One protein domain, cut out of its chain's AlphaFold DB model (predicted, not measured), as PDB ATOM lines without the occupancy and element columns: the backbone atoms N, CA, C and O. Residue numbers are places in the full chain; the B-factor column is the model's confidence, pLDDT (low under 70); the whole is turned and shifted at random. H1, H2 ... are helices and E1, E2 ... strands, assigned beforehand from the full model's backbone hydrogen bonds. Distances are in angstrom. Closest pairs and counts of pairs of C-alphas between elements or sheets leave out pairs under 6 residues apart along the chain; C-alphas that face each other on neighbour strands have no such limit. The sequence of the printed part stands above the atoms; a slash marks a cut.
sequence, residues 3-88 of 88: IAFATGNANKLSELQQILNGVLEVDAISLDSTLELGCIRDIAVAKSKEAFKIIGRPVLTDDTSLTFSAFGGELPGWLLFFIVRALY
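Overview. This is residues 3 to 88 of the 88 residues of the protein "Maf/Ham1" of Mitosporidium daphniae (UniProt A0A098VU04). A pair of short parallel strands, E1 and E2, stands between two helices at one end of an elongated domain, with H1 packed mostly along E2 and H2 on the far side of E1. From the end of H2 the long unnamed stretch of residues 56 to 79 runs past E1 to the other end, folds back on itself in a loop and leads into the short helix H3, which lies away from H1, H2 and both strands. The printed part has 86 residues, with three named helices and two named strands in the order E1, H1, E2, H2, H3; the class is mixed, helices and strands, with 42 residues, under half, in named elements. The whole is only just loose, close to compact, with a radius of gyration of the C-alphas of 14.5 A, and spans 41 by 27 by 23 A.

Arrangement. The sheet is formed by E1, residues 3 to 6, and E2, residues 25 to 29, parallel neighbours whose directions differ by 31 degrees. N 5 and O 27 are 2.8 A apart and N 29 and O 5 are 2.9 A apart, both within hydrogen-bond range. Beside E1, residues 59 to 60 make a short parallel pairing with residues 4 to 5. H1, residues 10 to 19, comes closest to E2 at the C-alphas of Gln 17 and Val 26, 6.1 A apart. E1, H1 and E2 form a strand-helix-strand unit, two parallel neighbour strands with a helix between them in the chain, and its crossover is right-handed. H2, residues 40 to 55, comes closest to E1 at the C-alphas of Ala 51 and Ala 6, 6.8 A apart. H1 and H2 are apart. H3, residues 80 to 86, is apart from H1, H2, E1 and E2. Before it, residues 66 to 67 make a short antiparallel pairing with residues 76 to 77. In H1, H2 and H3 every O i to N i+4 pair is within hydrogen-bond range.

Along the chain. E1 begins at C-alpha 3 (219.083, 252.957, 176.482) and is 9.6 A long from first to last C-alpha. E2 measures 13.2 A and H1 14.4 A. H2 is the longest helix, 22.1 A from C-alpha 40 (232.646, 243.652, 161.528) to C-alpha 55. H3 measures 9.9 A and ends at C-alpha 86 (233.897, 256.245, 145.645).

Size, cuts and confidence. The two C-alphas farthest apart are those of Gly 56 and Ala 70, 41.9 A. The printed part has no cut and ends at Tyr 88, the chain's last residue. The link from H2 to H3, 24 residues, is long; that from E2 to H2 is short, and those from E1 to H1 and from H1 to E2 are tight. The mean pLDDT of the printed part is 91.4, and no printed residue is under 70.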
ATOM      1  N   ILE A   3     217.777 253.275 177.076       95.81
ATOM      2  CA  ILE A   3     219.083 252.957 176.482       95.81
ATOM      3  C   ILE A   3     219.514 254.053 175.505       95.81
ATOM      4  O   ILE A   3     218.696 254.577 174.748       95.81
ATOM      5  N   ALA A   4     220.801 254.406 175.534       95.88
ATOM      6  CA  ALA A   4     221.372 255.321 174.552       95.88
ATOM      7  C   ALA A   4     221.613 254.573 173.243       95.88
ATOM      8  O   ALA A   4     222.230 253.514 173.262       95.88
ATOM      9  N   PHE A   5     221.206 255.124 172.108       96.25
ATOM     10  CA  PHE A   5     221.588 254.616 170.798       96.25
ATOM     11  C   PHE A   5     222.637 255.539 170.179       96.25
ATOM     12  O   PHE A   5     222.343 256.692 169.866       96.25
ATOM     13  N   ALA A   6     223.869 255.049 170.030       94.38
ATOM     14  CA  ALA A   6     224.959 255.837 169.463       94.38
ATOM     15  C   ALA A   6     224.821 255.912 167.933       94.38
ATOM     16  O   ALA A   6     225.310 255.047 167.203       94.38
ATOM     17  N   THR A   7     224.111 256.926 167.443       91.69
ATOM     18  CA  THR A   7     223.858 257.132 166.014       91.69
ATOM     19  C   THR A   7     223.693 258.614 165.695       91.69
ATOM     20  O   THR A   7     223.049 259.354 166.437       91.69
ATOM     21  N   GLY A   8     224.229 259.035 164.549       88.50
ATOM     22  CA  GLY A   8     223.885 260.310 163.912       88.50
ATOM     23  C   GLY A   8     222.763 260.186 162.868       88.50
ATOM     24  O   GLY A   8     222.350 261.181 162.283       88.50
ATOM     25  N   ASN A   9     222.271 258.970 162.597       89.25
ATOM     26  CA  ASN A   9     221.270 258.706 161.564       89.25
ATOM     27  C   ASN A   9     219.856 258.646 162.167       89.25
ATOM     28  O   ASN A   9     219.498 257.678 162.844       89.25
ATOM     29  N   ALA A  10     219.040 259.659 161.864       91.06
ATOM     30  CA  ALA A  10     217.660 259.768 162.335       91.06
ATOM     31  C   ALA A  10     216.742 258.636 161.834       91.06
ATOM     32  O   ALA A  10     215.848 258.208 162.563       91.06
ATOM     33  N   ASN A  11     216.983 258.104 160.629       92.12
ATOM     34  CA  ASN A  11     216.200 256.984 160.099       92.12
ATOM     35  C   ASN A  11     216.453 255.711 160.911       92.12
ATOM     36  O   ASN A  11     215.499 255.040 161.291       92.12
ATOM     37  N   LYS A  12     217.719 255.435 161.267       91.06
ATOM     38  CA  LYS A  12     218.063 254.297 162.139       91.06
ATOM     39  C   LYS A  12     217.412 254.418 163.516       91.06
ATOM     40  O   LYS A  12     216.953 253.422 164.062       91.06
ATOM     41  N   LEU A  13     217.371 255.626 164.086       94.19
ATOM     42  CA  LEU A  13     216.692 255.850 165.365       94.19
ATOM     43  C   LEU A  13     215.195 255.535 165.259       94.19
ATOM     44  O   LEU A  13     214.676 254.810 166.103       94.19
ATOM     45  N   SER A  14     214.526 256.064 164.231       95.19
ATOM     46  CA  SER A  14     213.092 255.845 164.010       95.19
ATOM     47  C   SER A  14     212.764 254.361 163.840       95.19
ATOM     48  O   SER A  14     211.850 253.851 164.485       95.19
ATOM     49  N   GLU A  15     213.548 253.646 163.030       95.25
ATOM     50  CA  GLU A  15     213.394 252.204 162.821       95.25
ATOM     51  C   GLU A  15     213.562 251.424 164.132       95.25
ATOM     52  O   GLU A  15     212.700 250.628 164.505       95.25
ATOM     53  N   LEU A  16     214.625 251.708 164.887       95.06
ATOM     54  CA  LEU A  16     214.892 251.023 166.147       95.06
ATOM     55  C   LEU A  16     213.814 251.306 167.207       95.06
ATOM     56  O   LEU A  16     213.403 250.393 167.923       95.06
ATOM     57  N   GLN A  17     213.333 252.549 167.300       95.69
ATOM     58  CA  GLN A  17     212.235 252.923 168.196       95.69
ATOM     59  C   GLN A  17     210.939 252.185 167.851       95.69
ATOM     60  O   GLN A  17     210.218 251.783 168.760       95.69
ATOM     61  N   GLN A  18     210.652 251.975 166.563       96.69
ATOM     62  CA  GLN A  18     209.496 251.184 166.134       96.69
ATOM     63  C   GLN A  18     209.652 249.709 166.513       96.69
ATOM     64  O   GLN A  18     208.726 249.130 167.077       96.69
ATOM     65  N   ILE A  19     210.826 249.119 166.262       96.12
ATOM     66  CA  ILE A  19     211.112 247.709 166.570       96.12
ATOM     67  C   ILE A  19     211.031 247.434 168.079       96.12
ATOM     68  O   ILE A  19     210.525 246.391 168.490       96.12
ATOM     69  N   LEU A  20     211.519 248.358 168.911       95.50
ATOM     70  CA  LEU A  20     211.586 248.194 170.369       95.50
ATOM     71  C   LEU A  20     210.420 248.845 171.125       95.50
ATOM     72  O   LEU A  20     210.449 248.911 172.360       95.50
ATOM     73  N   ASN A  21     209.394 249.315 170.412       95.12
ATOM     74  CA  ASN A  21     208.248 249.975 171.021       95.12
ATOM     75  C   ASN A  21     207.566 249.060 172.055       95.12
ATOM     76  O   ASN A  21     207.283 247.894 171.788       95.12
ATOM     77  N   GLY A  22     207.316 249.589 173.253       94.56
ATOM     78  CA  GLY A  22     206.749 248.834 174.376       94.56
ATOM     79  C   GLY A  22     207.736 247.925 175.122       94.56
ATOM     80  O   GLY A  22     207.362 247.366 176.151       94.56
ATOM     81  N   VAL A  23     208.987 247.804 174.663       95.12
ATOM     82  CA  VAL A  23     210.038 247.005 175.321       95.12
ATOM     83  C   VAL A  23     211.055 247.912 176.016       95.12
ATOM     84  O   VAL A  23     211.361 247.716 177.195       95.12
ATOM     85  N   LEU A  24     211.573 248.925 175.312       94.06
ATOM     86  CA  LEU A  24     212.586 249.858 175.818       94.06
ATOM     87  C   LEU A  24     212.371 251.269 175.272       94.06
ATOM     88  O   LEU A  24     211.975 251.451 174.125       94.06
ATOM     89  N   GLU A  25     212.717 252.272 176.077       94.88
ATOM     90  CA  GLU A  25     212.847 253.644 175.589       94.88
ATOM     91  C   GLU A  25     214.237 253.842 174.986       94.88
ATOM     92  O   GLU A  25     215.249 253.525 175.621       94.88
ATOM     93  N   VAL A  26     214.292 254.392 173.775       96.44
ATOM     94  CA  VAL A  26     215.538 254.609 173.035       96.44
ATOM     95  C   VAL A  26     215.703 256.090 172.735       96.44
ATOM     96  O   VAL A  26     214.818 256.714 172.142       96.44
ATOM     97  N   ASP A  27     216.852 256.645 173.105       94.06
ATOM     98  CA  ASP A  27     217.246 258.011 172.767       94.06
ATOM     99  C   ASP A  27     218.575 258.029 172.013       94.06
ATOM    100  O   ASP A  27     219.486 257.279 172.355       94.06
ATOM    101  N   ALA A  28     218.690 258.860 170.975       94.69
ATOM    102  CA  ALA A  28     219.920 258.946 170.195       94.69
ATOM    103  C   ALA A  28     220.953 259.860 170.852       94.69
ATOM    104  O   ALA A  28     220.635 260.960 171.307       94.69
ATOM    105  N   ILE A  29     222.208 259.423 170.808       94.12
ATOM    106  CA  ILE A  29     223.379 260.248 171.087       94.12
ATOM    107  C   ILE A  29     224.286 260.168 169.863       94.12
ATOM    108  O   ILE A  29     224.730 259.088 169.482       94.12
ATOM    109  N   SER A  30     224.572 261.314 169.251       91.19
ATOM    110  CA  SER A  30     225.591 261.379 168.207       91.19
ATOM    111  C   SER A  30     226.966 261.356 168.862       91.19
ATOM    112  O   SER A  30     227.247 262.176 169.734       91.19
ATOM    113  N   LEU A  31     227.810 260.423 168.436       86.94
ATOM    114  CA  LEU A  31     229.203 260.323 168.847       86.94
ATOM    115  C   LEU A  31     230.071 260.210 167.601       86.94
ATOM    116  O   LEU A  31     229.738 259.452 166.688       86.94
ATOM    117  N   ASP A  32     231.199 260.908 167.610       80.44
ATOM    118  CA  ASP A  32     232.287 260.611 166.690       80.44
ATOM    119  C   ASP A  32     232.999 259.367 167.223       80.44
ATOM    120  O   ASP A  32     233.591 259.408 168.301       80.44
ATOM    121  N   SER A  33     232.883 258.240 166.514       72.00
ATOM    122  CA  SER A  33     233.641 257.034 166.855       72.00
ATOM    123  C   SER A  33     234.933 256.988 166.065       72.00
ATOM    124  O   SER A  33     235.011 257.436 164.916       72.00
ATOM    125  N   THR A  34     235.945 256.379 166.666       73.19
ATOM    126  CA  THR A  34     237.146 256.017 165.921       73.19
ATOM    127  C   THR A  34     236.826 254.889 164.935       73.19
ATOM    128  O   THR A  34     235.977 254.032 165.194       73.19
ATOM    129  N   LEU A  35     237.441 254.930 163.750       71.56
ATOM    130  CA  LEU A  35     237.290 253.868 162.758       71.56
ATOM    131  C   LEU A  35     238.273 252.747 163.096       71.56
ATOM    132  O   LEU A  35     239.483 252.912 162.929       71.56
ATOM    133  N   GLU A  36     237.756 251.610 163.545       76.25
ATOM    134  CA  GLU A  36     238.557 250.405 163.733       76.25
ATOM    135  C   GLU A  36     238.564 249.541 162.466       76.25
ATOM    136  O   GLU A  36     237.564 249.430 161.756       76.25
ATOM    137  N   LEU A  37     239.716 248.933 162.172       80.06
ATOM    138  CA  LEU A  37     239.905 248.016 161.047       80.06
ATOM    139  C   LEU A  37     239.817 246.577 161.550       80.06
ATOM    140  O   LEU A  37     240.418 246.244 162.570       80.06
ATOM    141  N   GLY A  38     239.140 245.703 160.809       81.94
ATOM    142  CA  GLY A  38     239.071 244.285 161.154       81.94
ATOM    143  C   GLY A  38     237.770 243.635 160.720       81.94
ATOM    144  O   GLY A  38     237.125 244.070 159.764       81.94
ATOM    145  N   CYS A  39     237.377 242.570 161.419       86.31
ATOM    146  CA  CYS A  39     236.081 241.954 161.178       86.31
ATOM    147  C   CYS A  39     234.957 242.832 161.757       86.31
ATOM    148  O   CYS A  39     235.127 243.501 162.776       86.31
ATOM    149  N   ILE A  40     233.777 242.797 161.132       89.31
ATOM    150  CA  ILE A  40     232.646 243.652 161.528       89.31
ATOM    151  C   ILE A  40     232.218 243.441 162.989       89.31
ATOM    152  O   ILE A  40     231.762 244.369 163.649       89.31
ATOM    153  N   ARG A  41     232.398 242.222 163.513       89.81
ATOM    154  CA  ARG A  41     232.067 241.888 164.900       89.81
ATOM    155  C   ARG A  41     232.988 242.600 165.887       89.81
ATOM    156  O   ARG A  41     232.491 243.132 166.876       89.81
ATOM    157  N   ASP A  42     234.292 242.609 165.631       90.75
ATOM    158  CA  ASP A  42     235.260 243.256 166.520       90.75
ATOM    159  C   ASP A  42     235.058 244.771 166.521       90.75
ATOM    160  O   ASP A  42     234.987 245.373 167.593       90.75
ATOM    161  N   ILE A  43     234.822 245.347 165.335       90.12
ATOM    162  CA  ILE A  43     234.477 246.764 165.162       90.12
ATOM    163  C   ILE A  43     233.240 247.120 165.999       90.12
ATOM    164  O   ILE A  43     233.274 248.062 166.790       90.12
ATOM    165  N   ALA A  44     232.162 246.332 165.895       91.44
ATOM    166  CA  ALA A  44     230.933 246.584 166.646       91.44
ATOM    167  C   ALA A  44     231.146 246.504 168.170       91.44
ATOM    168  O   ALA A  44     230.649 247.349 168.922       91.44
ATOM    169  N   VAL A  45     231.915 245.514 168.645       92.88
ATOM    170  CA  VAL A  45     232.244 245.362 170.074       92.88
ATOM    171  C   VAL A  45     233.050 246.553 170.583       92.88
ATOM    172  O   VAL A  45     232.777 247.062 171.675       92.88
ATOM    173  N   ALA A  46     234.049 246.991 169.827       92.25
ATOM    174  CA  ALA A  46     234.891 248.098 170.234       92.25
ATOM    175  C   ALA A  46     234.137 249.429 170.237       92.25
ATOM    176  O   ALA A  46     234.181 250.140 171.243       92.25
ATOM    177  N   LYS A  47     233.327 249.690 169.205       91.56
ATOM    178  CA  LYS A  47     232.426 250.848 169.135       91.56
ATOM    179  C   LYS A  47     231.465 250.895 170.318       91.56
ATOM    180  O   LYS A  47     231.299 251.939 170.944       91.56
ATOM    181  N   SER A  48     230.876 249.754 170.686       93.56
ATOM    182  CA  SER A  48     230.021 249.646 171.875       93.56
ATOM    183  C   SER A  48     230.776 249.970 173.167       93.56
ATOM    184  O   SER A  48     230.264 250.696 174.023       93.56
ATOM    185  N   LYS A  49     232.010 249.470 173.319       94.38
ATOM    186  CA  LYS A  49     232.855 249.757 174.490       94.38
ATOM    187  C   LYS A  49     233.258 251.229 174.562       94.38
ATOM    188  O   LYS A  49     233.237 251.801 175.649       94.38
ATOM    189  N   GLU A  50     233.640 251.828 173.439       94.00
ATOM    190  CA  GLU A  50     233.982 253.247 173.341       94.00
ATOM    191  C   GLU A  50     232.771 254.115 173.704       94.00
ATOM    192  O   GLU A  50     232.852 254.943 174.612       94.00
ATOM    193  N   ALA A  51     231.616 253.842 173.093       94.38
ATOM    194  CA  ALA A  51     230.390 254.575 173.367       94.38
ATOM    195  C   ALA A  51     229.969 254.461 174.841       94.38
ATOM    196  O   ALA A  51     229.585 255.460 175.445       94.38
ATOM    197  N   PHE A  52     230.110 253.281 175.459       95.50
ATOM    198  CA  PHE A  52     229.808 253.098 176.880       95.50
ATOM    199  C   PHE A  52     230.734 253.926 177.775       95.50
ATOM    200  O   PHE A  52     230.266 254.555 178.723       95.50
ATOM    201  N   LYS A  53     232.038 253.958 177.466       95.31
ATOM    202  CA  LYS A  53     233.017 254.764 178.211       95.31
ATOM    203  C   LYS A  53     232.695 256.259 178.151       95.31
ATOM    204  O   LYS A  53     232.862 256.937 179.157       95.31
ATOM    205  N   ILE A  54     232.239 256.754 176.999       94.19
ATOM    206  CA  ILE A  54     231.905 258.172 176.799       94.19
ATOM    207  C   ILE A  54     230.562 258.524 177.456       94.19
ATOM    208  O   ILE A  54     230.444 259.550 178.121       94.19
ATOM    209  N   ILE A  55     229.544 257.679 177.277       94.19
ATOM    210  CA  ILE A  55     228.164 257.960 177.698       94.19
ATOM    211  C   ILE A  55     227.933 257.641 179.188       94.19
ATOM    212  O   ILE A  55     227.083 258.264 179.824       94.19
ATOM    213  N   GLY A  56     228.649 256.666 179.757       95.06
ATOM    214  CA  GLY A  56     228.556 256.305 181.178       95.06
ATOM    215  C   GLY A  56     227.255 255.602 181.593       95.06
ATOM    216  O   GLY A  56     226.950 255.520 182.781       95.06
ATOM    217  N   ARG A  57     226.467 255.097 180.637       94.31
ATOM    218  CA  ARG A  57     225.231 254.328 180.872       94.31
ATOM    219  C   ARG A  57     225.001 253.312 179.742       94.31
ATOM    220  O   ARG A  57     225.704 253.392 178.734       94.31
ATOM    221  N   PRO A  58     224.045 252.366 179.876       95.12
ATOM    222  CA  PRO A  58     223.777 251.371 178.842       95.12
ATOM    223  C   PRO A  58     223.594 251.997 177.460       95.12
ATOM    224  O   PRO A  58     222.847 252.967 177.292       95.12
ATOM    225  N   VAL A  59     224.282 251.410 176.484       95.56
ATOM    226  CA  VAL A  59     224.366 251.894 175.111       95.56
ATOM    227  C   VAL A  59     224.130 250.754 174.133       95.56
ATOM    228  O   VAL A  59     224.503 249.609 174.386       95.56
ATOM    229  N   LEU A  60     223.518 251.097 173.012       95.12
ATOM    230  CA  LEU A  60     223.395 250.286 171.822       95.12
ATOM    231  C   LEU A  60     224.139 250.989 170.683       95.12
ATOM    232  O   LEU A  60     224.078 252.213 170.549       95.12
ATOM    233  N   THR A  61     224.839 250.218 169.863       93.12
ATOM    234  CA  THR A  61     225.477 250.686 168.630       93.12
ATOM    235  C   THR A  61     225.043 249.779 167.491       93.12
ATOM    236  O   THR A  61     224.601 248.657 167.722       93.12
ATOM    237  N   ASP A  62     225.161 250.264 166.260       89.56
ATOM    238  CA  ASP A  62     224.856 249.483 165.064       89.56
ATOM    239  C   ASP A  62     225.967 249.662 164.024       89.56
ATOM    240  O   ASP A  62     226.458 250.781 163.823       89.56
ATOM    241  N   ASP A  63     226.344 248.563 163.370       88.25
ATOM    242  CA  ASP A  63     227.324 248.510 162.287       88.25
ATOM    243  C   ASP A  63     226.795 247.612 161.172       88.25
ATOM    244  O   ASP A  63     226.438 246.451 161.374       88.25
ATOM    245  N   THR A  64     226.740 248.171 159.968       87.88
ATOM    246  CA  THR A  64     226.168 247.517 158.793       87.88
ATOM    247  C   THR A  64     227.289 247.179 157.819       87.88
ATOM    248  O   THR A  64     228.115 248.035 157.506       87.88
ATOM    249  N   SER A  65     227.301 245.951 157.306       90.75
ATOM    250  CA  SER A  65     228.227 245.522 156.254       90.75
ATOM    251  C   SER A  65     227.478 244.809 155.132       90.75
ATOM    252  O   SER A  65     226.386 244.282 155.339       90.75
ATOM    253  N   LEU A  66     228.069 244.808 153.941       92.94
ATOM    254  CA  LEU A  66     227.611 244.050 152.777       92.94
ATOM    255  C   LEU A  66     228.785 243.196 152.317       92.94
ATOM    256  O   LEU A  66     229.876 243.730 152.158       92.94
ATOM    257  N   THR A  67     228.592 241.904 152.082       93.75
ATOM    258  CA  THR A  67     229.657 241.042 151.561       93.75
ATOM    259  C   THR A  67     229.199 240.293 150.320       93.75
ATOM    260  O   THR A  67     228.024 239.961 150.164       93.75
ATOM    261  N   PHE A  68     230.136 240.049 149.408       94.56
ATOM    262  CA  PHE A  68     229.908 239.325 148.168       94.56
ATOM    263  C   PHE A  68     230.663 238.001 148.204       94.56
ATOM    264  O   PHE A  68     231.886 237.970 148.337       94.56
ATOM    265  N   SER A  69     229.949 236.891 148.004       96.50
ATOM    266  CA  SER A  69     230.554 235.552 147.978       96.50
ATOM    267  C   SER A  69     231.642 235.420 146.907       96.50
ATOM    268  O   SER A  69     232.648 234.758 147.139       96.50
ATOM    269  N   ALA A  70     231.487 236.105 145.767       96.94
ATOM    270  CA  ALA A  70     232.487 236.134 144.696       96.94
ATOM    271  C   ALA A  70     233.805 236.829 145.096       96.94
ATOM    272  O   ALA A  70     234.835 236.581 144.479       96.94
ATOM    273  N   PHE A  71     233.788 237.663 146.140       92.62
ATOM    274  CA  PHE A  71     234.960 238.351 146.689       92.62
ATOM    275  C   PHE A  71     235.409 237.719 148.015       92.62
ATOM    276  O   PHE A  71     235.703 238.410 148.990       92.62
ATOM    277  N   GLY A  72     235.385 236.386 148.079       91.12
ATOM    278  CA  GLY A  72     235.792 235.631 149.267       91.12
ATOM    279  C   GLY A  72     234.820 235.725 150.446       91.12
ATOM    280  O   GLY A  72     235.130 235.219 151.516       91.12
ATOM    281  N   GLY A  73     233.648 236.352 150.277       90.25
ATOM    282  CA  GLY A  73     232.642 236.491 151.336       90.25
ATOM    283  C   GLY A  73     232.956 237.558 152.389       90.25
ATOM    284  O   GLY A  73     232.184 237.707 153.333       90.25
ATOM    285  N   GLU A  74     234.038 238.320 152.215       87.31
ATOM    286  CA  GLU A  74     234.496 239.328 153.182       87.31
ATOM    287  C   GLU A  74     234.347 240.761 152.665       87.31
ATOM    288  O   GLU A  74     234.049 241.669 153.439       87.31
ATOM    289  N   LEU A  75     234.521 240.978 151.359       92.12
ATOM    290  CA  LEU A  75     234.448 242.305 150.745       92.12
ATOM    291  C   LEU A  75     233.059 242.574 150.134       92.12
ATOM    292  O   LEU A  75     232.437 241.641 149.622       92.12
ATOM    293  N   PRO A  76     232.567 243.831 150.130       92.44
ATOM    294  CA  PRO A  76     233.220 245.029 150.673       92.44
ATOM    295  C   PRO A  76     233.296 245.070 152.211       92.44
ATOM    296  O   PRO A  76     234.170 245.728 152.765       92.44
ATOM    297  N   GLY A  77     232.433 244.345 152.917       92.19
ATOM    298  CA  GLY A  77     232.463 244.246 154.371       92.19
ATOM    299  C   GLY A  77     232.284 245.607 155.038       92.19
ATOM    300  O   GLY A  77     231.384 246.374 154.688       92.19
ATOM    301  N   TRP A  78     233.157 245.917 155.995       91.06
ATOM    302  CA  TRP A  78     233.178 247.204 156.694       91.06
ATOM    303  C   TRP A  78     233.558 248.384 155.772       91.06
ATOM    304  O   TRP A  78     233.239 249.529 156.084       91.06
ATOM    305  N   LEU A  79     234.161 248.127 154.600       90.88
ATOM    306  CA  LEU A  79     234.507 249.163 153.614       90.88
ATOM    307  C   LEU A  79     233.301 249.690 152.827       90.88
ATOM    308  O   LEU A  79     233.468 250.600 152.013       90.88
ATOM    309  N   LEU A  80     232.098 249.147 153.045       91.56
ATOM    310  CA  LEU A  80     230.888 249.487 152.291       91.56
ATOM    311  C   LEU A  80     230.698 251.002 152.116       91.56
ATOM    312  O   LEU A  80     230.497 251.465 150.996       91.56
ATOM    313  N   PHE A  81     230.805 251.776 153.200       88.25
ATOM    314  CA  PHE A  81     230.627 253.230 153.158       88.25
ATOM    315  C   PHE A  81     231.621 253.921 152.212       88.25
ATOM    316  O   PHE A  81     231.229 254.787 151.431       88.25
ATOM    317  N   PHE A  82     232.895 253.524 152.256       90.25
ATOM    318  CA  PHE A  82     233.946 254.109 151.423       90.25
ATOM    319  C   PHE A  82     233.783 253.725 149.957       90.25
ATOM    320  O   PHE A  82     233.915 254.579 149.086       90.25
ATOM    321  N   ILE A  83     233.451 252.462 149.688       92.69
ATOM    322  CA  ILE A  83     233.273 251.965 148.322       92.69
ATOM    323  C   ILE A  83     232.060 252.622 147.668       92.69
ATOM    324  O   ILE A  83     232.179 253.117 146.554       92.69
ATOM    325  N   VAL A  84     230.921 252.714 148.363       92.06
ATOM    326  CA  VAL A  84     229.733 253.397 147.824       92.06
ATOM    327  C   VAL A  84     230.036 254.867 147.540       92.06
ATOM    328  O   VAL A  84     229.681 255.361 146.479       92.06
ATOM    329  N   ARG A  85     230.748 255.559 148.437       91.38
ATOM    330  CA  ARG A  85     231.149 256.959 148.220       91.38
ATOM    331  C   ARG A  85     232.177 257.159 147.115       91.38
ATOM    332  O   ARG A  85     232.302 258.275 146.648       91.38
ATOM    333  N   ALA A  86     232.948 256.142 146.749       94.25
ATOM    334  CA  ALA A  86     233.897 256.245 145.645       94.25
ATOM    335  C   ALA A  86     233.220 256.064 144.274       94.25
ATOM    336  O   ALA A  86     233.821 256.380 143.251       94.25
ATOM    337  N   LEU A  87     231.996 255.527 144.249       90.69
ATOM    338  CA  LEU A  87     231.228 255.256 143.031       90.69
ATOM    339  C   LEU A  87     230.304 256.414 142.612       90.69
ATOM    340  O   LEU A  87     229.730 256.350 141.525       90.69
ATOM    341  N   TYR A  88     230.168 257.444 143.450       81.69
ATOM    342  CA  TYR A  88     229.347 258.639 143.236       81.69
ATOM    343  C   TYR A  88     230.138 259.898 143.585       81.69
ATOM    344  O   TYR A  88     229.855 260.948 142.968       81.69
TER     345      TYR A  88